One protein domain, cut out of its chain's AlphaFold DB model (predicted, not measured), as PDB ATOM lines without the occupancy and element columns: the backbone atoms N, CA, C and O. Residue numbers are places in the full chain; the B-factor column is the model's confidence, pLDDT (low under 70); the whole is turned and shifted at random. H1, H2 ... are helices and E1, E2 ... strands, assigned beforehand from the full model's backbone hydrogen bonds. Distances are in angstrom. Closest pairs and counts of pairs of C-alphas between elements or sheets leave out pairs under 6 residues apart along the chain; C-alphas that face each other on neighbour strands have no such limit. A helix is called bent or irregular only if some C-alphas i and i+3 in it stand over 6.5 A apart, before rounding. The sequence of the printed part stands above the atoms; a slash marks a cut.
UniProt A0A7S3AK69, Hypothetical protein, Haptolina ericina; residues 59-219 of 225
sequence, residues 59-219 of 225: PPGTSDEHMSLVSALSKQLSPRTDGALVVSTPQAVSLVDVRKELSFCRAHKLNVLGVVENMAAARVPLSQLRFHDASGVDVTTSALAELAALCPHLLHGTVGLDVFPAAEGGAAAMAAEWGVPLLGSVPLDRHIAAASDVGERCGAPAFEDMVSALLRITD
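AT A GLANCE: This is residues 59 to 219 of the 225 residues of the protein "Hypothetical protein" of Haptolina ericina (UniProt A0A7S3AK69). A small parallel sheet of E1, E2 and E5 is the core of a body with H2 and H5 over one face and H7 over the other; from it a two-stranded arm, E3 and E4, reaches to a head of H3, H4 and the loop of residues 126 to 139. H1 lies at the body's end away from the head, and H6 lies off the sheet. The printed part has 161 residues with seven named helices and five named strands, in the order H1 E1 H2 E2 E3 H3 H4 E4 H5 E5 H6 H7, a mixed class; the sheet runs E1 E2 E5, and E3 and E4 are antiparallel. The whole is loose, with a radius of gyration of the C-alphas of 20.3 A, and spans 66 by 30 by 29 A, with the arm and head at one end of its length.

HOW THE PARTS SIT: Start at H1, residues 64 to 73, which is near H2, residues 92 to 107, with 6 pairs of C-alphas within 10 A. E1, residues 84 to 88, H2 and E2, residues 112 to 117, form a strand-helix-strand unit, two parallel neighbour strands with a helix between, and its crossover is right-handed. Look for N 86 and O 114, 3.0 A apart, between E1 and E2. E5, residues 182 to 185, is E2's other parallel neighbour, with N 183 and O 115 at 2.8 A. H2 is over E1 at a height over the sheet of 8.7 A, its closest C-alphas to E1 being Ser 88 and Ser 94, 6.0 A. On the same face, H5, residues 167 to 178, touches H2 at Ala 92 and Ala 167, their closest C-alphas, 5.1 A, at a shallow tilt of 11 degrees, the same way. H7, residues 205 to 217, is on the opposite face, completing three layers, helices on both faces of a sheet; its closest C-alphas to E5 are Leu 183 and Met 210, 5.6 A. In the arm, E3, residues 122 to 125, and E4, residues 158 to 161, have N 124 and O 159 at 3.0 A. H3, residues 140 to 150, touches H4, residues 152 to 156, closest at the C-alphas of Ala 148 and Leu 155, 6.9 A. H6, residues 190 to 198, touches no helix and is not on the sheet. Each O i to N i+4 pair is within hydrogen-bond range in H1, H2, H3 and H6, against 6 of 8 in H5, 8 of 9 in H7 and 0 of 1 in H4, which has 1 of 2 O i to N i+3 pairs within range.

IN THESE COORDINATES: Find C-alpha 64 at (0.087, 11.726, 16.196), where H1 begins. H2 runs 22.8 A to C-alpha 107 at (-10.086, 17.800, 23.880). H3 spans 15.3 A; H5 spans 16.2 A and is irregular, C-alphas 168 and 171 being 8.7 A apart. H7 runs 18.9 A to C-alpha 217 at (-2.661, 38.132, 22.861).

THE WHOLE: The C-alphas farthest apart, those of Lys 75 and Ala 149, are 66.4 A apart. The printed part has no cut, and the link from E3 to H3, 14 residues, is long. The mean pLDDT of the printed part is 88.8, and one residue, Thr 62, is under 70.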
ATOM      1  N   PRO A  59       2.398  19.442  10.605       86.12
ATOM      2  CA  PRO A  59       1.688  18.866   9.465       86.12
ATOM      3  C   PRO A  59       0.171  19.121   9.544       86.12
ATOM      4  O   PRO A  59      -0.358  19.291  10.640       86.12
ATOM      5  N   PRO A  60      -0.555  19.124   8.417       83.88
ATOM      6  CA  PRO A  60      -2.005  19.283   8.442       83.88
ATOM      7  C   PRO A  60      -2.710  18.061   9.060       83.88
ATOM      8  O   PRO A  60      -2.271  16.921   8.882       83.88
ATOM      9  N   GLY A  61      -3.873  18.297   9.675       77.88
ATOM     10  CA  GLY A  61      -4.770  17.265  10.203       77.88
ATOM     11  C   GLY A  61      -4.403  16.770  11.608       77.88
ATOM     12  O   GLY A  61      -3.273  16.899  12.049       77.88
ATOM     13  N   THR A  62      -5.340  16.112  12.297       68.31
ATOM     14  CA  THR A  62      -5.219  15.743  13.723       68.31
ATOM     15  C   THR A  62      -4.348  14.496  13.951       68.31
ATOM     16  O   THR A  62      -4.825  13.451  14.404       68.31
ATOM     17  N   SER A  63      -3.085  14.571  13.547       72.94
ATOM     18  CA  SER A  63      -2.109  13.476  13.527       72.94
ATOM     19  C   SER A  63      -1.394  13.241  14.874       72.94
ATOM     20  O   SER A  63      -1.453  14.071  15.786       72.94
ATOM     21  N   ASP A  64      -0.699  12.100  15.003       77.00
ATOM     22  CA  ASP A  64       0.087  11.726  16.196       77.00
ATOM     23  C   ASP A  64       1.136  12.799  16.563       77.00
ATOM     24  O   ASP A  64       1.480  12.981  17.730       77.00
ATOM     25  N   GLU A  65       1.615  13.555  15.574       83.75
ATOM     26  CA  GLU A  65       2.567  14.650  15.736       83.75
ATOM     27  C   GLU A  65       2.060  15.755  16.673       83.75
ATOM     28  O   GLU A  65       2.804  16.192  17.559       83.75
ATOM     29  N   HIS A  66       0.794  16.169  16.539       87.19
ATOM     30  CA  HIS A  66       0.206  17.176  17.429       87.19
ATOM     31  C   HIS A  66       0.123  16.653  18.860       87.19
ATOM     32  O   HIS A  66       0.441  17.372  19.805       87.19
ATOM     33  N   MET A  67      -0.246  15.381  19.029       86.12
ATOM     34  CA  MET A  67      -0.300  14.746  20.344       86.12
ATOM     35  C   MET A  67       1.065  14.694  21.013       86.12
ATOM     36  O   MET A  67       1.184  15.001  22.203       86.12
ATOM     37  N   SER A  68       2.101  14.338  20.260       88.25
ATOM     38  CA  SER A  68       3.464  14.267  20.773       88.25
ATOM     39  C   SER A  68       4.008  15.638  21.160       88.25
ATOM     40  O   SER A  68       4.638  15.753  22.214       88.25
ATOM     41  N   LEU A  69       3.697  16.682  20.387       90.38
ATOM     42  CA  LEU A  69       4.020  18.070  20.726       90.38
ATOM     43  C   LEU A  69       3.292  18.539  21.986       90.38
ATOM     44  O   LEU A  69       3.941  18.962  22.943       90.38
ATOM     45  N   VAL A  70       1.962  18.410  22.025       89.50
ATOM     46  CA  VAL A  70       1.148  18.831  23.174       89.50
ATOM     47  C   VAL A  70       1.575  18.085  24.434       89.50
ATOM     48  O   VAL A  70       1.744  18.694  25.484       89.50
ATOM     49  N   SER A  71       1.826  16.778  24.344       88.75
ATOM     50  CA  SER A  71       2.312  15.975  25.469       88.75
ATOM     51  C   SER A  71       3.681  16.449  25.962       88.75
ATOM     52  O   SER A  71       3.861  16.662  27.166       88.75
ATOM     53  N   ALA A  72       4.631  16.667  25.045       89.44
ATOM     54  CA  ALA A  72       5.983  17.105  25.379       89.44
ATOM     55  C   ALA A  72       6.019  18.510  26.005       89.44
ATOM     56  O   ALA A  72       6.779  18.719  26.949       89.44
ATOM     57  N   LEU A  73       5.178  19.429  25.522       90.19
ATOM     58  CA  LEU A  73       5.154  20.834  25.941       90.19
ATOM     59  C   LEU A  73       4.124  21.141  27.037       90.19
ATOM     60  O   LEU A  73       4.176  22.210  27.633       90.19
ATOM     61  N   SER A  74       3.218  20.214  27.360       86.25
ATOM     62  CA  SER A  74       2.073  20.433  28.268       86.25
ATOM     63  C   SER A  74       2.404  21.110  29.602       86.25
ATOM     64  O   SER A  74       1.568  21.816  30.154       86.25
ATOM     65  N   LYS A  75       3.608  20.890  30.143       85.88
ATOM     66  CA  LYS A  75       4.058  21.476  31.417       85.88
ATOM     67  C   LYS A  75       4.661  22.876  31.284       85.88
ATOM     68  O   LYS A  75       4.835  23.543  32.297       85.88
ATOM     69  N   GLN A  76       5.052  23.259  30.076       87.81
ATOM     70  CA  GLN A  76       5.744  24.509  29.758       87.81
ATOM     71  C   GLN A  76       4.787  25.549  29.174       87.81
ATOM     72  O   GLN A  76       5.031  26.735  29.351       87.81
ATOM     73  N   LEU A  77       3.702  25.108  28.526       87.31
ATOM     74  CA  LEU A  77       2.717  26.000  27.924       87.31
ATOM     75  C   LEU A  77       1.949  26.788  28.991       87.31
ATOM     76  O   LEU A  77       1.255  26.224  29.840       87.31
ATOM     77  N   SER A  78       2.035  28.109  28.901       87.94
ATOM     78  CA  SER A  78       1.161  29.061  29.565       87.94
ATOM     79  C   SER A  78      -0.241  28.978  28.955       87.94
ATOM     80  O   SER A  78      -0.409  29.269  27.772       87.94
ATOM     81  N   PRO A  79      -1.290  28.685  29.746       83.44
ATOM     82  CA  PRO A  79      -2.665  28.662  29.246       83.44
ATOM     83  C   PRO A  79      -3.164  30.006  28.702       83.44
ATOM     84  O   PRO A  79      -4.217  30.048  28.074       83.44
ATOM     85  N   ARG A  80      -2.459  31.107  29.004       82.50
ATOM     86  CA  ARG A  80      -2.836  32.464  28.598       82.50
ATOM     87  C   ARG A  80      -2.149  32.891  27.304       82.50
ATOM     88  O   ARG A  80      -2.814  33.440  26.436       82.50
ATOM     89  N   THR A  81      -0.843  32.666  27.204       86.88
ATOM     90  CA  THR A  81       0.002  33.257  26.152       86.88
ATOM     91  C   THR A  81       0.452  32.249  25.103       86.88
ATOM     92  O   THR A  81       0.819  32.660  24.010       86.88
ATOM     93  N   ASP A  82       0.368  30.947  25.392       92.56
ATOM     94  CA  ASP A  82       0.789  29.895  24.470       92.56
ATOM     95  C   ASP A  82      -0.423  29.106  23.974       92.56
ATOM     96  O   ASP A  82      -1.394  28.885  24.704       92.56
ATOM     97  N   GLY A  83      -0.382  28.667  22.720       93.69
ATOM     98  CA  GLY A  83      -1.500  27.954  22.121       93.69
ATOM     99  C   GLY A  83      -1.336  27.704  20.629       93.69
ATOM    100  O   GLY A  83      -0.281  27.948  20.049       93.69
ATOM    101  N   ALA A  84      -2.405  27.209  20.015       94.25
ATOM    102  CA  ALA A  84      -2.493  26.978  18.584       94.25
ATOM    103  C   ALA A  84      -3.011  28.219  17.849       94.25
ATOM    104  O   ALA A  84      -3.997  28.837  18.259       94.25
ATOM    105  N   LEU A  85      -2.379  28.524  16.719       94.88
ATOM    106  CA  LEU A  85      -2.943  29.360  15.667       94.88
ATOM    107  C   LEU A  85      -3.493  28.431  14.587       94.88
ATOM    108  O   LEU A  85      -2.741  27.638  14.026       94.88
ATOM    109  N   VAL A  86      -4.790  28.509  14.301       94.94
ATOM    110  CA  VAL A  86      -5.421  27.602  13.338       94.94
ATOM    111  C   VAL A  86      -5.624  28.317  12.011       94.94
ATOM    112  O   VAL A  86      -6.293  29.344  11.944       94.94
ATOM    113  N   VAL A  87      -5.043  27.779  10.943       93.62
ATOM    114  CA  VAL A  87      -5.133  28.361   9.599       93.62
ATOM    115  C   VAL A  87      -6.183  27.602   8.793       93.62
ATOM    116  O   VAL A  87      -6.147  26.378   8.709       93.62
ATOM    117  N   SER A  88      -7.126  28.333   8.204       92.19
ATOM    118  CA  SER A  88      -8.187  27.808   7.343       92.19
ATOM    119  C   SER A  88      -8.131  28.439   5.956       92.19
ATOM    120  O   SER A  88      -7.307  29.307   5.692       92.19
ATOM    121  N   THR A  89      -9.037  28.029   5.079       90.94
ATOM    122  CA  THR A  89      -9.314  28.655   3.784       90.94
ATOM    123  C   THR A  89     -10.840  28.636   3.553       90.94
ATOM    124  O   THR A  89     -11.514  27.791   4.148       90.94
ATOM    125  N   PRO A  90     -11.437  29.519   2.723       86.75
ATOM    126  CA  PRO A  90     -12.903  29.682   2.668       86.75
ATOM    127  C   PRO A  90     -13.709  28.460   2.190       86.75
ATOM    128  O   PRO A  90     -14.938  28.442   2.292       86.75
ATOM    129  N   GLN A  91     -13.053  27.452   1.611       86.94
ATOM    130  CA  GLN A  91     -13.714  26.279   1.045       86.94
ATOM    131  C   GLN A  91     -14.313  25.393   2.143       86.94
ATOM    132  O   GLN A  91     -13.671  25.098   3.150       86.94
ATOM    133  N   ALA A  92     -15.497  24.836   1.873       84.38
ATOM    134  CA  ALA A  92     -16.202  23.931   2.787       84.38
ATOM    135  C   ALA A  92     -15.332  22.774   3.313       84.38
ATOM    136  O   ALA A  92     -15.401  22.426   4.488       84.38
ATOM    137  N   VAL A  93     -14.495  22.189   2.451       85.56
ATOM    138  CA  VAL A  93     -13.635  21.049   2.813       85.56
ATOM    139  C   VAL A  93     -12.597  21.440   3.868       85.56
ATOM    140  O   VAL A  93     -12.362  20.685   4.803       85.56
ATOM    141  N   SER A  94     -12.048  22.653   3.757       85.56
ATOM    142  CA  SER A  94     -11.078  23.205   4.707       85.56
ATOM    143  C   SER A  94     -11.724  23.506   6.060       85.56
ATOM    144  O   SER A  94     -11.176  23.156   7.104       85.56
ATOM    145  N   LEU A  95     -12.942  24.059   6.062       88.12
ATOM    146  CA  LEU A  95     -13.690  24.321   7.297       88.12
ATOM    147  C   LEU A  95     -13.994  23.033   8.075       88.12
ATOM    148  O   LEU A  95     -13.912  23.021   9.300       88.12
ATOM    149  N   VAL A  96     -14.303  21.929   7.386       88.12
ATOM    150  CA  VAL A  96     -14.520  20.626   8.038       88.12
ATOM    151  C   VAL A  96     -13.262  20.146   8.762       88.12
ATOM    152  O   VAL A  96     -13.364  19.634   9.878       88.12
ATOM    153  N   ASP A  97     -12.085  20.312   8.161       88.75
ATOM    154  CA  ASP A  97     -10.826  19.911   8.787       88.75
ATOM    155  C   ASP A  97     -10.444  20.846   9.938       88.75
ATOM    156  O   ASP A  97     -10.094  20.370  11.016       88.75
ATOM    157  N   VAL A  98     -10.658  22.155   9.798       91.38
ATOM    158  CA  VAL A  98     -10.434  23.099  10.902       91.38
ATOM    159  C   VAL A  98     -11.358  22.841  12.091       91.38
ATOM    160  O   VAL A  98     -10.922  22.923  13.238       91.38
ATOM    161  N   ARG A  99     -12.611  22.433  11.870       92.56
ATOM    162  CA  ARG A  99     -13.497  22.007  12.966       92.56
ATOM    163  C   ARG A  99     -12.940  20.805  13.732       92.56
ATOM    164  O   ARG A  99     -13.093  20.740  14.953       92.56
ATOM    165  N   LYS A 100     -12.279  19.865  13.049       92.44
ATOM    166  CA  LYS A 100     -11.596  18.741  13.710       92.44
ATOM    167  C   LYS A 100     -10.399  19.234  14.521       92.44
ATOM    168  O   LYS A 100     -10.260  18.802  15.662       92.44
ATOM    169  N   GLU A 101      -9.615  20.176  13.996       93.50
ATOM    170  CA  GLU A 101      -8.493  20.788  14.728       93.50
ATOM    171  C   GLU A 101      -8.943  21.551  15.978       93.50
ATOM    172  O   GLU A 101      -8.367  21.395  17.055       93.50
ATOM    173  N   LEU A 102     -10.021  22.331  15.888       94.50
ATOM    174  CA  LEU A 102     -10.587  23.030  17.046       94.50
ATOM    175  C   LEU A 102     -11.106  22.039  18.098       94.50
ATOM    176  O   LEU A 102     -10.890  22.221  19.300       94.50
ATOM    177  N   SER A 103     -11.746  20.952  17.652       94.62
ATOM    178  CA  SER A 103     -12.174  19.858  18.529       94.62
ATOM    179  C   SER A 103     -10.986  19.191  19.229       94.62
ATOM    180  O   SER A 103     -11.032  18.974  20.443       94.62
ATOM    181  N   PHE A 104      -9.901  18.926  18.493       94.12
ATOM    182  CA  PHE A 104      -8.647  18.398  19.027       94.12
ATOM    183  C   PHE A 104      -8.069  19.324  20.100       94.12
ATOM    184  O   PHE A 104      -7.831  18.888  21.229       94.12
ATOM    185  N   CYS A 105      -7.930  20.618  19.798       93.56
ATOM    186  CA  CYS A 105      -7.418  21.602  20.751       93.56
ATOM    187  C   CYS A 105      -8.249  21.604  22.042       93.56
ATOM    188  O   CYS A 105      -7.701  21.507  23.141       93.56
ATOM    189  N   ARG A 106      -9.585  21.597  21.919       93.19
ATOM    190  CA  ARG A 106     -10.497  21.539  23.070       93.19
ATOM    191  C   ARG A 106     -10.336  20.254  23.883       93.19
ATOM    192  O   ARG A 106     -10.296  20.314  25.110       93.19
ATOM    193  N   ALA A 107     -10.242  19.098  23.223       92.06
ATOM    194  CA  ALA A 107     -10.086  17.800  23.880       92.06
ATOM    195  C   ALA A 107      -8.775  17.705  24.677       92.06
ATOM    196  O   ALA A 107      -8.749  17.126  25.766       92.06
ATOM    197  N   HIS A 108      -7.712  18.330  24.170       90.62
ATOM    198  CA  HIS A 108      -6.384  18.312  24.781       90.62
ATOM    199  C   HIS A 108      -6.060  19.552  25.618       90.62
ATOM    200  O   HIS A 108      -4.944  19.674  26.116       90.62
ATOM    201  N   LYS A 109      -7.050  20.429  25.840       90.69
ATOM    202  CA  LYS A 109      -6.911  21.677  26.610       90.69
ATOM    203  C   LYS A 109      -5.799  22.585  26.070       90.69
ATOM    204  O   LYS A 109      -5.166  23.309  26.835       90.69
ATOM    205  N   LEU A 110      -5.564  22.533  24.762       92.19
ATOM    206  CA  LEU A 110      -4.685  23.460  24.071       92.19
ATOM    207  C   LEU A 110      -5.471  24.744  23.803       92.19
ATOM    208  O   LEU A 110      -6.542  24.706  23.195       92.19
ATOM    209  N   ASN A 111      -4.953  25.870  24.289       93.50
ATOM    210  CA  ASN A 111      -5.539  27.176  24.027       93.50
ATOM    211  C   ASN A 111      -5.493  27.471  22.520       93.50
ATOM    212  O   ASN A 111      -4.490  27.186  21.870       93.50
ATOM    213  N   VAL A 112      -6.561  28.042  21.968       95.06
ATOM    214  CA  VAL A 112      -6.599  28.489  20.571       95.06
ATOM    215  C   VAL A 112      -6.456  30.002  20.581       95.06
ATOM    216  O   VAL A 112      -7.384  30.710  20.962       95.06
ATOM    217  N   LEU A 113      -5.286  30.490  20.165       95.06
ATOM    218  CA  LEU A 113      -4.981  31.923  20.114       95.06
ATOM    219  C   LEU A 113      -5.845  32.636  19.075       95.06
ATOM    220  O   LEU A 113      -6.174  33.803  19.245       95.06
ATOM    221  N   GLY A 114      -6.230  31.926  18.016       95.06
ATOM    222  CA  GLY A 114      -7.202  32.392  17.042       95.06
ATOM    223  C   GLY A 114      -7.199  31.586  15.753       95.06
ATOM    224  O   GLY A 114      -6.432  30.635  15.584       95.06
ATOM    225  N   VAL A 115      -8.082  31.994  14.847       95.38
ATOM    226  CA  VAL A 115      -8.214  31.454  13.494       95.38
ATOM    227  C   VAL A 115      -7.760  32.505  12.486       95.38
ATOM    228  O   VAL A 115      -8.080  33.686  12.630       95.38
ATOM    229  N   VAL A 116      -7.035  32.079  11.457       94.19
ATOM    230  CA  VAL A 116      -6.662  32.898  10.295       94.19
ATOM    231  C   VAL A 116      -7.271  32.284   9.047       94.19
ATOM    232  O   VAL A 116      -7.153  31.082   8.823       94.19
ATOM    233  N   GLU A 117      -7.903  33.105   8.214       91.75
ATOM    234  CA  GLU A 117      -8.428  32.660   6.923       91.75
ATOM    235  C   GLU A 117      -7.430  32.966   5.809       91.75
ATOM    236  O   GLU A 117      -7.288  34.100   5.363       91.75
ATOM    237  N   ASN A 118      -6.710  31.956   5.347       90.50
ATOM    238  CA  ASN A 118      -5.806  32.081   4.218       90.50
ATOM    239  C   ASN A 118      -6.571  32.031   2.884       90.50
ATOM    240  O   ASN A 118      -7.637  31.429   2.784       90.50
ATOM    241  N   MET A 119      -6.003  32.628   1.836       86.94
ATOM    242  CA  MET A 119      -6.548  32.627   0.472       86.94
ATOM    243  C   MET A 119      -8.009  33.111   0.373       86.94
ATOM    244  O   MET A 119      -8.784  32.571  -0.416       86.94
ATOM    245  N   ALA A 120      -8.394  34.120   1.164       83.19
ATOM    246  CA  ALA A 120      -9.789  34.543   1.298       83.19
ATOM    247  C   ALA A 120     -10.386  35.105  -0.006       83.19
ATOM    248  O   ALA A 120     -11.325  34.549  -0.569       83.19
ATOM    249  N   ALA A 121      -9.805  36.191  -0.518       82.62
ATOM    250  CA  ALA A 121     -10.196  36.811  -1.782       82.62
ATOM    251  C   ALA A 121      -8.953  37.255  -2.554       82.62
ATOM    252  O   ALA A 121      -7.944  37.627  -1.952       82.62
ATOM    253  N   ALA A 122      -9.024  37.249  -3.881       85.00
ATOM    254  CA  ALA A 122      -8.001  37.862  -4.716       85.00
ATOM    255  C   ALA A 122      -8.333  39.344  -4.906       85.00
ATOM    256  O   ALA A 122      -9.464  39.689  -5.249       85.00
ATOM    257  N   ARG A 123      -7.350  40.227  -4.715       84.50
ATOM    258  CA  ARG A 123      -7.441  41.630  -5.136       84.50
ATOM    259  C   ARG A 123      -6.288  41.925  -6.066       84.50
ATOM    260  O   ARG A 123      -5.136  41.726  -5.700       84.50
ATOM    261  N   VAL A 124      -6.597  42.415  -7.256       86.44
ATOM    262  CA  VAL A 124      -5.583  42.767  -8.250       86.44
ATOM    263  C   VAL A 124      -5.901  44.128  -8.865       86.44
ATOM    264  O   VAL A 124      -7.077  44.452  -9.046       86.44
ATOM    265  N   PRO A 125      -4.892  44.953  -9.188       88.38
ATOM    266  CA  PRO A 125      -5.099  46.150  -9.993       88.38
ATOM    267  C   PRO A 125      -5.811  45.806 -11.304       88.38
ATOM    268  O   PRO A 125      -5.425  44.851 -11.981       88.38
ATOM    269  N   LEU A 126      -6.822  46.593 -11.685       90.81
ATOM    270  CA  LEU A 126      -7.597  46.345 -12.908       90.81
ATOM    271  C   LEU A 126      -6.694  46.285 -14.149       90.81
ATOM    272  O   LEU A 126      -6.898  45.460 -15.035       90.81
ATOM    273  N   SER A 127      -5.649  47.113 -14.176       87.44
ATOM    274  CA  SER A 127      -4.644  47.166 -15.243       87.44
ATOM    275  C   SER A 127      -3.831  45.879 -15.427       87.44
ATOM    276  O   SER A 127      -3.150  45.733 -16.438       87.44
ATOM    277  N   GLN A 128      -3.877  44.950 -14.468       88.25
ATOM    278  CA  GLN A 128      -3.182  43.663 -14.533       88.25
ATOM    279  C   GLN A 128      -4.091  42.517 -14.991       88.25
ATOM    280  O   GLN A 128      -3.612  41.392 -15.152       88.25
ATOM    281  N   LEU A 129      -5.385  42.782 -15.189       90.62
ATOM    282  CA  LEU A 129      -6.325  41.795 -15.700       90.62
ATOM    283  C   LEU A 129      -6.138  41.586 -17.201       90.62
ATOM    284  O   LEU A 129      -5.862  42.522 -17.951       90.62
ATOM    285  N   ARG A 130      -6.342  40.339 -17.629       93.88
ATOM    286  CA  ARG A 130      -6.494  39.991 -19.041       93.88
ATOM    287  C   ARG A 130      -7.971  39.867 -19.372       93.88
ATOM    288  O   ARG A 130      -8.715  39.231 -18.626       93.88
ATOM    289  N   PHE A 131      -8.378  40.460 -20.484       95.31
ATOM    290  CA  PHE A 131      -9.755  40.422 -20.964       95.31
ATOM    291  C   PHE A 131      -9.825  39.509 -22.178       95.31
ATOM    292  O   PHE A 131      -9.019  39.639 -23.097       95.31
ATOM    293  N   HIS A 132     -10.792  38.600 -22.179       97.19
ATOM    294  CA  HIS A 132     -11.050  37.695 -23.291       97.19
ATOM    295  C   HIS A 132     -12.477  37.903 -23.792       97.19
ATOM    296  O   HIS A 132     -13.384  38.138 -22.990       97.19
ATOM    297  N   ASP A 133     -12.678  37.832 -25.105       95.81
ATOM    298  CA  ASP A 133     -14.019  37.877 -25.683       95.81
ATOM    299  C   ASP A 133     -14.756  36.529 -25.533       95.81
ATOM    300  O   ASP A 133     -14.228  35.559 -24.987       95.81
ATOM    301  N   ALA A 134     -15.991  36.445 -26.039       95.75
ATOM    302  CA  ALA A 134     -16.800  35.224 -25.968       95.75
ATOM    303  C   ALA A 134     -16.192  34.022 -26.721       95.75
ATOM    304  O   ALA A 134     -16.593  32.886 -26.477       95.75
ATOM    305  N   SER A 135     -15.244  34.258 -27.632       96.25
ATOM    306  CA  SER A 135     -14.499  33.210 -28.336       96.25
ATOM    307  C   SER A 135     -13.193  32.819 -27.628       96.25
ATOM    308  O   SER A 135     -12.532  31.869 -28.047       96.25
ATOM    309  N   GLY A 136     -12.836  33.511 -26.540       95.25
ATOM    310  CA  GLY A 136     -11.608  33.299 -25.774       95.25
ATOM    311  C   GLY A 136     -10.396  34.075 -26.296       95.25
ATOM    312  O   GLY A 136      -9.297  33.913 -25.759       95.25
ATOM    313  N   VAL A 137     -10.559  34.926 -27.315       97.00
ATOM    314  CA  VAL A 137      -9.465  35.739 -27.867       97.00
ATOM    315  C   VAL A 137      -9.087  36.835 -26.874       97.00
ATOM    316  O   VAL A 137      -9.963  37.493 -26.317       97.00
ATOM    317  N   ASP A 138      -7.783  37.023 -26.643       97.25
ATOM    318  CA  ASP A 138      -7.264  38.101 -25.792       97.25
ATOM    319  C   ASP A 138      -7.537  39.467 -26.442       97.25
ATOM    320  O   ASP A 138      -7.027  39.785 -27.518       97.25
ATOM    321  N   VAL A 139      -8.354  40.268 -25.764       97.56
ATOM    322  CA  VAL A 139      -8.786  41.615 -26.156       97.56
ATOM    323  C   VAL A 139      -8.382  42.655 -25.107       97.56
ATOM    324  O   VAL A 139      -8.961  43.736 -25.026       97.56
ATOM    325  N   THR A 140      -7.368  42.355 -24.288       96.94
ATOM    326  CA  THR A 140      -6.944  43.194 -23.154       96.94
ATOM    327  C   THR A 140      -6.649  44.635 -23.568       96.94
ATOM    328  O   THR A 140      -7.082  45.573 -22.904       96.94
ATOM    329  N   THR A 141      -5.953  44.830 -24.691       95.88
ATOM    330  CA  THR A 141      -5.567  46.174 -25.150       95.88
ATOM    331  C   THR A 141      -6.783  47.023 -25.523       95.88
ATOM    332  O   THR A 141      -6.875  48.173 -25.098       95.88
ATOM    333  N   SER A 142      -7.731  46.469 -26.290       96.31
ATOM    334  CA  SER A 142      -8.943  47.196 -26.684       96.31
ATOM    335  C   SER A 142      -9.868  47.429 -25.493       96.31
ATOM    336  O   SER A 142     -10.345  48.544 -25.316       96.31
ATOM    337  N   ALA A 143     -10.040  46.430 -24.623       95.44
ATOM    338  CA  ALA A 143     -10.856  46.553 -23.417       95.44
ATOM    339  C   ALA A 143     -10.334  47.648 -22.470       95.44
ATOM    340  O   ALA A 143     -11.103  48.485 -21.998       95.44
ATOM    341  N   LEU A 144      -9.019  47.700 -22.227       94.69
ATOM    342  CA  LEU A 144      -8.421  48.752 -21.401       94.69
ATOM    343  C   LEU A 144      -8.526  50.137 -22.055       94.69
ATOM    344  O   LEU A 144      -8.740  51.119 -21.346       94.69
ATOM    345  N   ALA A 145      -8.418  50.234 -23.385       94.81
ATOM    346  CA  ALA A 145      -8.604  51.497 -24.103       94.81
ATOM    347  C   ALA A 145     -10.054  52.007 -24.016       94.81
ATOM    348  O   ALA A 145     -10.277  53.196 -23.786       94.81
ATOM    349  N   GLU A 146     -11.039  51.115 -24.136       95.44
ATOM    350  CA  GLU A 146     -12.454  51.446 -23.941       95.44
ATOM    351  C   GLU A 146     -12.735  51.894 -22.503       95.44
ATOM    352  O   GLU A 146     -13.374  52.925 -22.287       95.44
ATOM    353  N   LEU A 147     -12.196  51.180 -21.509       94.44
ATOM    354  CA  LEU A 147     -12.297  51.576 -20.104       94.44
ATOM    355  C   LEU A 147     -11.645  52.936 -19.843       94.44
ATOM    356  O   LEU A 147     -12.206  53.737 -19.100       94.44
ATOM    357  N   ALA A 148     -10.509  53.236 -20.478       94.69
ATOM    358  CA  ALA A 148      -9.870  54.547 -20.388       94.69
ATOM    359  C   ALA A 148     -10.758  55.669 -20.945       94.69
ATOM    360  O   ALA A 148     -10.808  56.756 -20.372       94.69
ATOM    361  N   ALA A 149     -11.460  55.406 -22.050       96.81
ATOM    362  CA  ALA A 149     -12.332  56.381 -22.695       96.81
ATOM    363  C   ALA A 149     -13.636  56.619 -21.916       96.81
ATOM    364  O   ALA A 149     -14.111  57.751 -21.845       96.81
ATOM    365  N   LEU A 150     -14.215  55.562 -21.338       96.31
ATOM    366  CA  LEU A 150     -15.521  55.614 -20.678       96.31
ATOM    367  C   LEU A 150     -15.417  55.906 -19.175       96.31
ATOM    368  O   LEU A 150     -16.174  56.718 -18.645       96.31
ATOM    369  N   CYS A 151     -14.482  55.252 -18.485       94.44
ATOM    370  CA  CYS A 151     -14.373  55.235 -17.026       94.44
ATOM    371  C   CYS A 151     -12.898  55.248 -16.560       94.44
ATOM    372  O   CYS A 151     -12.465  54.319 -15.870       94.44
ATOM    373  N   PRO A 152     -12.107  56.297 -16.862       91.81
ATOM    374  CA  PRO A 152     -10.661  56.317 -16.594       91.81
ATOM    375  C   PRO A 152     -10.305  56.153 -15.110       91.81
ATOM    376  O   PRO A 152      -9.263  55.597 -14.775       91.81
ATOM    377  N   HIS A 153     -11.190  56.582 -14.208       90.81
ATOM    378  CA  HIS A 153     -11.006  56.436 -12.763       90.81
ATOM    379  C   HIS A 153     -10.918  54.967 -12.309       90.81
ATOM    380  O   HIS A 153     -10.268  54.686 -11.305       90.81
ATOM    381  N   LEU A 154     -11.512  54.021 -13.050       89.75
ATOM    382  CA  LEU A 154     -11.454  52.593 -12.716       89.75
ATOM    383  C   LEU A 154     -10.089  51.959 -13.016       89.75
ATOM    384  O   LEU A 154      -9.751  50.951 -12.401       89.75
ATOM    385  N   LEU A 155      -9.275  52.550 -13.899       90.38
ATOM    386  CA  LEU A 155      -7.945  52.023 -14.242       90.38
ATOM    387  C   LEU A 155      -6.964  52.047 -13.063       90.38
ATOM    388  O   LEU A 155      -6.007  51.273 -13.039       90.38
ATOM    389  N   HIS A 156      -7.208  52.922 -12.089       90.44
ATOM    390  CA  HIS A 156      -6.430  53.018 -10.853       90.44
ATOM    391  C   HIS A 156      -7.032  52.193  -9.705       90.44
ATOM    392  O   HIS A 156      -6.478  52.168  -8.609       90.44
ATOM    393  N   GLY A 157      -8.169  51.533  -9.944       89.56
ATOM    394  CA  GLY A 157      -8.846  50.698  -8.965       89.56
ATOM    395  C   GLY A 157      -8.303  49.270  -8.907       89.56
ATOM    396  O   GLY A 157      -7.585  48.789  -9.788       89.56
ATOM    397  N   THR A 158      -8.711  48.564  -7.858       88.44
ATOM    398  CA  THR A 158      -8.507  47.121  -7.703       88.44
ATOM    399  C   THR A 158      -9.814  46.379  -7.929       88.44
ATOM    400  O   THR A 158     -10.859  46.806  -7.440       88.44
ATOM    401  N   VAL A 159      -9.745  45.235  -8.599       88.94
ATOM    402  CA  VAL A 159     -10.861  44.300  -8.745       88.94
ATOM    403  C   VAL A 159     -10.708  43.195  -7.707       88.94
ATOM    404  O   VAL A 159      -9.619  42.646  -7.536       88.94
ATOM    405  N   GLY A 160     -11.798  42.904  -6.997       86.81
ATOM    406  CA  GLY A 160     -11.896  41.789  -6.062       86.81
ATOM    407  C   GLY A 160     -12.565  40.584  -6.718       86.81
ATOM    408  O   GLY A 160     -13.558  40.750  -7.425       86.81
ATOM    409  N   LEU A 161     -12.034  39.391  -6.470       85.81
ATOM    410  CA  LEU A 161     -12.641  38.124  -6.859       85.81
ATOM    411  C   LEU A 161     -12.661  37.182  -5.658       85.81
ATOM    412  O   LEU A 161     -11.609  36.848  -5.104       85.81
ATOM    413  N   ASP A 162     -13.850  36.698  -5.320       81.25
ATOM    414  CA  ASP A 162     -14.013  35.579  -4.398       81.25
ATOM    415  C   ASP A 162     -13.647  34.298  -5.148       81.25
ATOM    416  O   ASP A 162     -14.461  33.694  -5.847       81.25
ATOM    417  N   VAL A 163     -12.370  33.921  -5.057       79.31
ATOM    418  CA  VAL A 163     -11.821  32.730  -5.726       79.31
ATOM    419  C   VAL A 163     -12.531  31.473  -5.238       79.31
ATOM    420  O   VAL A 163     -12.772  30.541  -6.005       79.31
ATOM    421  N   PHE A 164     -12.903  31.478  -3.960       79.25
ATOM    422  CA  PHE A 164     -13.660  30.423  -3.326       79.25
ATOM    423  C   PHE A 164     -14.872  31.040  -2.630       79.25
ATOM    424  O   PHE A 164     -14.687  31.878  -1.746       79.25
ATOM    425  N   PRO A 165     -16.104  30.648  -2.991       74.12
ATOM    426  CA  PRO A 165     -17.274  31.113  -2.264       74.12
ATOM    427  C   PRO A 165     -17.185  30.616  -0.820       74.12
ATOM    428  O   PRO A 165     -17.006  29.417  -0.586       74.12
ATOM    429  N   ALA A 166     -17.306  31.535   0.138       73.69
ATOM    430  CA  ALA A 166     -17.271  31.204   1.555       73.69
ATOM    431  C   ALA A 166     -18.460  30.299   1.902       73.69
ATOM    432  O   ALA A 166     -19.615  30.734   1.928       73.69
ATOM    433  N   ALA A 167     -18.182  29.024   2.164       73.75
ATOM    434  CA  ALA A 167     -19.202  28.111   2.654       73.75
ATOM    435  C   ALA A 167     -19.578  28.508   4.088       73.75
ATOM    436  O   ALA A 167     -18.697  28.754   4.905       73.75
ATOM    437  N   GLU A 168     -20.877  28.590   4.391       79.31
ATOM    438  CA  GLU A 168     -21.382  28.823   5.759       79.31
ATOM    439  C   GLU A 168     -20.829  30.090   6.451       79.31
ATOM    440  O   GLU A 168     -20.787  30.160   7.674       79.31
ATOM    441  N   GLY A 169     -20.416  31.112   5.689       82.62
ATOM    442  CA  GLY A 169     -19.818  32.334   6.248       82.62
ATOM    443  C   GLY A 169     -18.323  32.224   6.584       82.62
ATOM    444  O   GLY A 169     -17.787  33.112   7.251       82.62
ATOM    445  N   GLY A 170     -17.650  31.171   6.112       87.56
ATOM    446  CA  GLY A 170     -16.194  31.033   6.150       87.56
ATOM    447  C   GLY A 170     -15.625  30.828   7.552       87.56
ATOM    448  O   GLY A 170     -16.307  30.399   8.489       87.56
ATOM    449  N   ALA A 171     -14.348  31.164   7.707       89.75
ATOM    450  CA  ALA A 171     -13.651  31.026   8.977       89.75
ATOM    451  C   ALA A 171     -14.220  31.954  10.061       89.75
ATOM    452  O   ALA A 171     -14.191  31.602  11.237       89.75
ATOM    453  N   ALA A 172     -14.776  33.107   9.676       90.94
ATOM    454  CA  ALA A 172     -15.374  34.067  10.600       90.94
ATOM    455  C   ALA A 172     -16.579  33.481  11.351       90.94
ATOM    456  O   ALA A 172     -16.648  33.559  12.579       90.94
ATOM    457  N   ALA A 173     -17.513  32.860  10.622       91.75
ATOM    458  CA  ALA A 173     -18.689  32.232  11.217       91.75
ATOM    459  C   ALA A 173     -18.306  31.047  12.115       91.75
ATOM    460  O   ALA A 173     -18.791  30.941  13.242       91.75
ATOM    461  N   MET A 174     -17.377  30.203  11.657       93.25
ATOM    462  CA  MET A 174     -16.839  29.093  12.445       93.25
ATOM    463  C   MET A 174     -16.128  29.572  13.719       93.25
ATOM    464  O   MET A 174     -16.335  28.999  14.786       93.25
ATOM    465  N   ALA A 175     -15.305  30.618  13.634       94.19
ATOM    466  CA  ALA A 175     -14.598  31.166  14.788       94.19
ATOM    467  C   ALA A 175     -15.586  31.670  15.853       94.19
ATOM    468  O   ALA A 175     -15.462  31.326  17.030       94.19
ATOM    469  N   ALA A 176     -16.632  32.389  15.427       95.06
ATOM    470  CA  ALA A 176     -17.700  32.853  16.308       95.06
ATOM    471  C   ALA A 176     -18.474  31.694  16.964       95.06
ATOM    472  O   ALA A 176     -18.729  31.734  18.167       95.06
ATOM    473  N   GLU A 177     -18.805  30.646  16.203       94.44
ATOM    474  CA  GLU A 177     -19.475  29.437  16.708       94.44
ATOM    475  C   GLU A 177     -18.661  28.743  17.813       94.44
ATOM    476  O   GLU A 177     -19.219  28.274  18.805       94.44
ATOM    477  N   TRP A 178     -17.336  28.705  17.663       95.00
ATOM    478  CA  TRP A 178     -16.422  28.059  18.608       95.00
ATOM    479  C   TRP A 178     -15.941  28.979  19.736       95.00
ATOM    480  O   TRP A 178     -15.225  28.521  20.628       95.00
ATOM    481  N   GLY A 179     -16.340  30.255  19.726       95.19
ATOM    482  CA  GLY A 179     -15.916  31.243  20.718       95.19
ATOM    483  C   GLY A 179     -14.419  31.561  20.660       95.19
ATOM    484  O   GLY A 179     -13.831  31.887  21.688       95.19
ATOM    485  N   VAL A 180     -13.803  31.447  19.480       94.56
ATOM    486  CA  VAL A 180     -12.384  31.749  19.240       94.56
ATOM    487  C   VAL A 180     -12.249  33.012  18.379       94.56
ATOM    488  O   VAL A 180     -13.121  33.284  17.552       94.56
ATOM    489  N   PRO A 181     -11.190  33.820  18.549       94.00
ATOM    490  CA  PRO A 181     -11.036  35.045  17.774       94.00
ATOM    491  C   PRO A 181     -10.623  34.741  16.328       94.00
ATOM    492  O   PRO A 181      -9.755  33.906  16.078       94.00
ATOM    493  N   LEU A 182     -11.204  35.464  15.370       93.88
ATOM    494  CA  LEU A 182     -10.661  35.566  14.017       93.88
ATOM    495  C   LEU A 182      -9.587  36.657  14.019       93.88
ATOM    496  O   LEU A 182      -9.892  37.813  14.311       93.88
ATOM    497  N   LEU A 183      -8.341  36.304  13.707       93.44
ATOM    498  CA  LEU A 183      -7.226  37.258  13.721       93.44
ATOM    499  C   LEU A 183      -7.129  38.070  12.430       93.44
ATOM    500  O   LEU A 183      -6.601  39.179  12.444       93.44
ATOM    501  N   GLY A 184      -7.635  37.527  11.327       91.19
ATOM    502  CA  GLY A 184      -7.642  38.193  10.034       91.19
ATOM    503  C   GLY A 184      -7.765  37.217   8.872       91.19
ATOM    504  O   GLY A 184      -7.852  35.998   9.059       91.19
ATOM    505  N   SER A 185      -7.741  37.787   7.670       89.69
ATOM    506  CA  SER A 185      -7.783  37.047   6.414       89.69
ATOM    507  C   SER A 185      -6.619  37.463   5.513       89.69
ATOM    508  O   SER A 185      -6.377  38.655   5.312       89.69
ATOM    509  N   VAL A 186      -5.922  36.487   4.936       89.31
ATOM    510  CA  VAL A 186      -4.845  36.698   3.962       89.31
ATOM    511  C   VAL A 186      -5.428  36.578   2.553       89.31
ATOM    512  O   VAL A 186      -6.060  35.564   2.240       89.31
ATOM    513  N   PRO A 187      -5.257  37.588   1.682       87.31
ATOM    514  CA  PRO A 187      -5.749  37.514   0.314       87.31
ATOM    515  C   PRO A 187      -4.946  36.511  -0.521       87.31
ATOM    516  O   PRO A 187      -3.776  36.239  -0.248       87.31
ATOM    517  N   LEU A 188      -5.556  36.007  -1.594       87.62
ATOM    518  CA  LEU A 188      -4.810  35.301  -2.632       87.62
ATOM    519  C   LEU A 188      -4.043  36.336  -3.467       87.62
ATOM    520  O   LEU A 188      -4.613  36.977  -4.350       87.62
ATOM    521  N   ASP A 189      -2.759  36.512  -3.161       85.25
ATOM    522  CA  ASP A 189      -1.901  37.530  -3.769       85.25
ATOM    523  C   ASP A 189      -0.618  36.912  -4.343       85.25
ATOM    524  O   ASP A 189       0.142  36.219  -3.661       85.25
ATOM    525  N   ARG A 190      -0.354  37.199  -5.619       84.19
ATOM    526  CA  ARG A 190       0.843  36.741  -6.337       84.19
ATOM    527  C   ARG A 190       2.146  37.291  -5.754       84.19
ATOM    528  O   ARG A 190       3.176  36.646  -5.893       84.19
ATOM    529  N   HIS A 191       2.123  38.474  -5.141       84.88
ATOM    530  CA  HIS A 191       3.293  39.083  -4.517       84.88
ATOM    531  C   HIS A 191       3.671  38.335  -3.237       84.88
ATOM    532  O   HIS A 191       4.855  38.113  -2.995       84.88
ATOM    533  N   ILE A 192       2.676  37.875  -2.469       88.56
ATOM    534  CA  ILE A 192       2.893  37.002  -1.307       88.56
ATOM    535  C   ILE A 192       3.497  35.669  -1.763       88.56
ATOM    536  O   ILE A 192       4.508  35.246  -1.209       88.56
ATOM    537  N   ALA A 193       2.920  35.045  -2.796       87.69
ATOM    538  CA  ALA A 193       3.424  33.784  -3.341       87.69
ATOM    539  C   ALA A 193       4.867  33.912  -3.861       87.69
ATOM    540  O   ALA A 193       5.739  33.164  -3.439       87.69
ATOM    541  N   ALA A 194       5.140  34.915  -4.701       88.31
ATOM    542  CA  ALA A 194       6.465  35.124  -5.280       88.31
ATOM    543  C   ALA A 194       7.538  35.383  -4.214       88.31
ATOM    544  O   ALA A 194       8.624  34.823  -4.306       88.31
ATOM    545  N   ALA A 195       7.235  36.197  -3.197       89.75
ATOM    546  CA  ALA A 195       8.151  36.434  -2.084       89.75
ATOM    547  C   ALA A 195       8.404  35.151  -1.274       89.75
ATOM    548  O   ALA A 195       9.544  34.873  -0.911       89.75
ATOM    549  N   SER A 196       7.366  34.336  -1.048       88.25
ATOM    550  CA  SER A 196       7.496  33.043  -0.367       88.25
ATOM    551  C   SER A 196       8.402  32.073  -1.129       88.25
ATOM    552  O   SER A 196       9.241  31.428  -0.507       88.25
ATOM    553  N   ASP A 197       8.269  31.988  -2.456       88.88
ATOM    554  CA  ASP A 197       9.056  31.072  -3.295       88.88
ATOM    555  C   ASP A 197      10.561  31.378  -3.262       88.88
ATOM    556  O   ASP A 197      11.387  30.473  -3.369       88.88
ATOM    557  N   VAL A 198      10.928  32.653  -3.095       90.12
ATOM    558  CA  VAL A 198      12.333  33.093  -3.021       90.12
ATOM    559  C   VAL A 198      12.832  33.298  -1.585       90.12
ATOM    560  O   VAL A 198      13.995  33.643  -1.388       90.12
ATOM    561  N   GLY A 199      11.981  33.075  -0.577       84.25
ATOM    562  CA  GLY A 199      12.331  33.232   0.838       84.25
ATOM    563  C   GLY A 199      12.474  34.687   1.307       84.25
ATOM    564  O   GLY A 199      13.210  34.956   2.257       84.25
ATOM    565  N   GLU A 200      11.786  35.630   0.661       85.75
ATOM    566  CA  GLU A 200      11.793  37.055   1.006       85.75
ATOM    567  C   GLU A 200      10.540  37.479   1.790       85.75
ATOM    568  O   GLU A 200       9.475  36.860   1.737       85.75
ATOM    569  N   ARG A 201      10.647  38.589   2.533       81.62
ATOM    570  CA  ARG A 201       9.495  39.194   3.218       81.62
ATOM    571  C   ARG A 201       8.583  39.880   2.196       81.62
ATOM    572  O   ARG A 201       9.022  40.784   1.496       81.62
ATOM    573  N   CYS A 202       7.302  39.512   2.167       82.81
ATOM    574  CA  CYS A 202       6.331  40.075   1.220       82.81
ATOM    575  C   CYS A 202       5.788  41.467   1.596       82.81
ATOM    576  O   CYS A 202       5.241  42.148   0.734       82.81
ATOM    577  N   GLY A 203       5.893  41.884   2.867       80.44
ATOM    578  CA  GLY A 203       5.434  43.201   3.339       80.44
ATOM    579  C   GLY A 203       3.932  43.467   3.165       80.44
ATOM    580  O   GLY A 203       3.524  44.622   3.089       80.44
ATOM    581  N   ALA A 204       3.101  42.425   3.042       81.00
ATOM    582  CA  ALA A 204       1.671  42.620   2.831       81.00
ATOM    583  C   ALA A 204       0.991  43.125   4.124       81.00
ATOM    584  O   ALA A 204       1.133  42.465   5.159       81.00
ATOM    585  N   PRO A 205       0.186  44.210   4.073       79.38
ATOM    586  CA  PRO A 205      -0.460  44.793   5.258       79.38
ATOM    587  C   PRO A 205      -1.314  43.804   6.059       79.38
ATOM    588  O   PRO A 205      -1.397  43.894   7.280       79.38
ATOM    589  N   ALA A 206      -1.891  42.802   5.383       78.12
ATOM    590  CA  ALA A 206      -2.658  41.740   6.031       78.12
ATOM    591  C   ALA A 206      -1.858  41.011   7.129       78.12
ATOM    592  O   ALA A 206      -2.438  40.586   8.124       78.12
ATOM    593  N   PHE A 207      -0.532  40.879   6.981       84.38
ATOM    594  CA  PHE A 207       0.312  40.268   8.008       84.38
ATOM    595  C   PHE A 207       0.572  41.198   9.195       84.38
ATOM    596  O   PHE A 207       0.638  40.712  10.319       84.38
ATOM    597  N   GLU A 208       0.680  42.512   8.984       83.31
ATOM    598  CA  GLU A 208       0.957  43.480  10.056       83.31
ATOM    599  C   GLU A 208      -0.180  43.531  11.083       83.31
ATOM    600  O   GLU A 208       0.066  43.507  12.295       83.31
ATOM    601  N   ASP A 209      -1.426  43.510  10.609       82.00
ATOM    602  CA  ASP A 209      -2.614  43.483  11.465       82.00
ATOM    603  C   ASP A 209      -2.678  42.196  12.304       82.00
ATOM    604  O   ASP A 209      -2.931  42.243  13.514       82.00
ATOM    605  N   MET A 210      -2.387  41.047  11.682       87.44
ATOM    606  CA  MET A 210      -2.377  39.745  12.357       87.44
ATOM    607  C   MET A 210      -1.244  39.634  13.378       87.44
ATOM    608  O   MET A 210      -1.474  39.178  14.498       87.44
ATOM    609  N   VAL A 211      -0.034  40.083  13.031       86.25
ATOM    610  CA  VAL A 211       1.104  40.131  13.962       86.25
ATOM    611  C   VAL A 211       0.759  41.031  15.143       86.25
ATOM    612  O   VAL A 211       0.917  40.624  16.290       86.25
ATOM    613  N   SER A 212       0.187  42.206  14.887       86.06
ATOM    614  CA  SER A 212      -0.252  43.119  15.944       86.06
ATOM    615  C   SER A 212      -1.312  42.490  16.855       86.06
ATOM    616  O   SER A 212      -1.302  42.725  18.065       86.06
ATOM    617  N   ALA A 213      -2.235  41.692  16.307       86.12
ATOM    618  CA  ALA A 213      -3.218  40.950  17.093       86.12
ATOM    619  C   ALA A 213      -2.566  39.868  17.962       86.12
ATOM    620  O   ALA A 213      -2.875  39.788  19.151       86.12
ATOM    621  N   LEU A 214      -1.634  39.094  17.403       86.69
ATOM    622  CA  LEU A 214      -0.896  38.061  18.131       86.69
ATOM    623  C   LEU A 214      -0.055  38.651  19.266       86.69
ATOM    624  O   LEU A 214      -0.160  38.168  20.386       86.69
ATOM    625  N   LEU A 215       0.690  39.732  19.018       86.88
ATOM    626  CA  LEU A 215       1.505  40.395  20.044       86.88
ATOM    627  C   LEU A 215       0.666  40.880  21.236       86.88
ATOM    628  O   LEU A 215       1.102  40.784  22.381       86.88
ATOM    629  N   ARG A 216      -0.565  41.351  20.988       85.81
ATOM    630  CA  ARG A 216      -1.504  41.714  22.064       85.81
ATOM    631  C   ARG A 216      -1.971  40.503  22.866       85.81
ATOM    632  O   ARG A 216      -2.141  40.618  24.074       85.81
ATOM    633  N   ILE A 217      -2.210  39.369  22.207       85.19
ATOM    634  CA  ILE A 217      -2.661  38.132  22.861       85.19
ATOM    635  C   ILE A 217      -1.539  37.532  23.716       85.19
ATOM    636  O   ILE A 217      -1.799  37.039  24.811       85.19
ATOM    637  N   THR A 218      -0.295  37.607  23.247       84.19
ATOM    638  CA  THR A 218       0.874  37.053  23.942       84.19
ATOM    639  C   THR A 218       1.462  37.992  25.001       84.19
ATOM    640  O   THR A 218       2.518  37.692  25.550       84.19
ATOM    641  N   ASP A 219       0.780  39.104  25.318       78.94
ATOM    642  CA  ASP A 219       1.216  40.145  26.263       78.94
ATOM    643  C   ASP A 219       2.625  40.709  25.962       78.94
ATOM    644  O   ASP A 219       3.328  41.180  26.861       78.94
TER     645      ASP A 219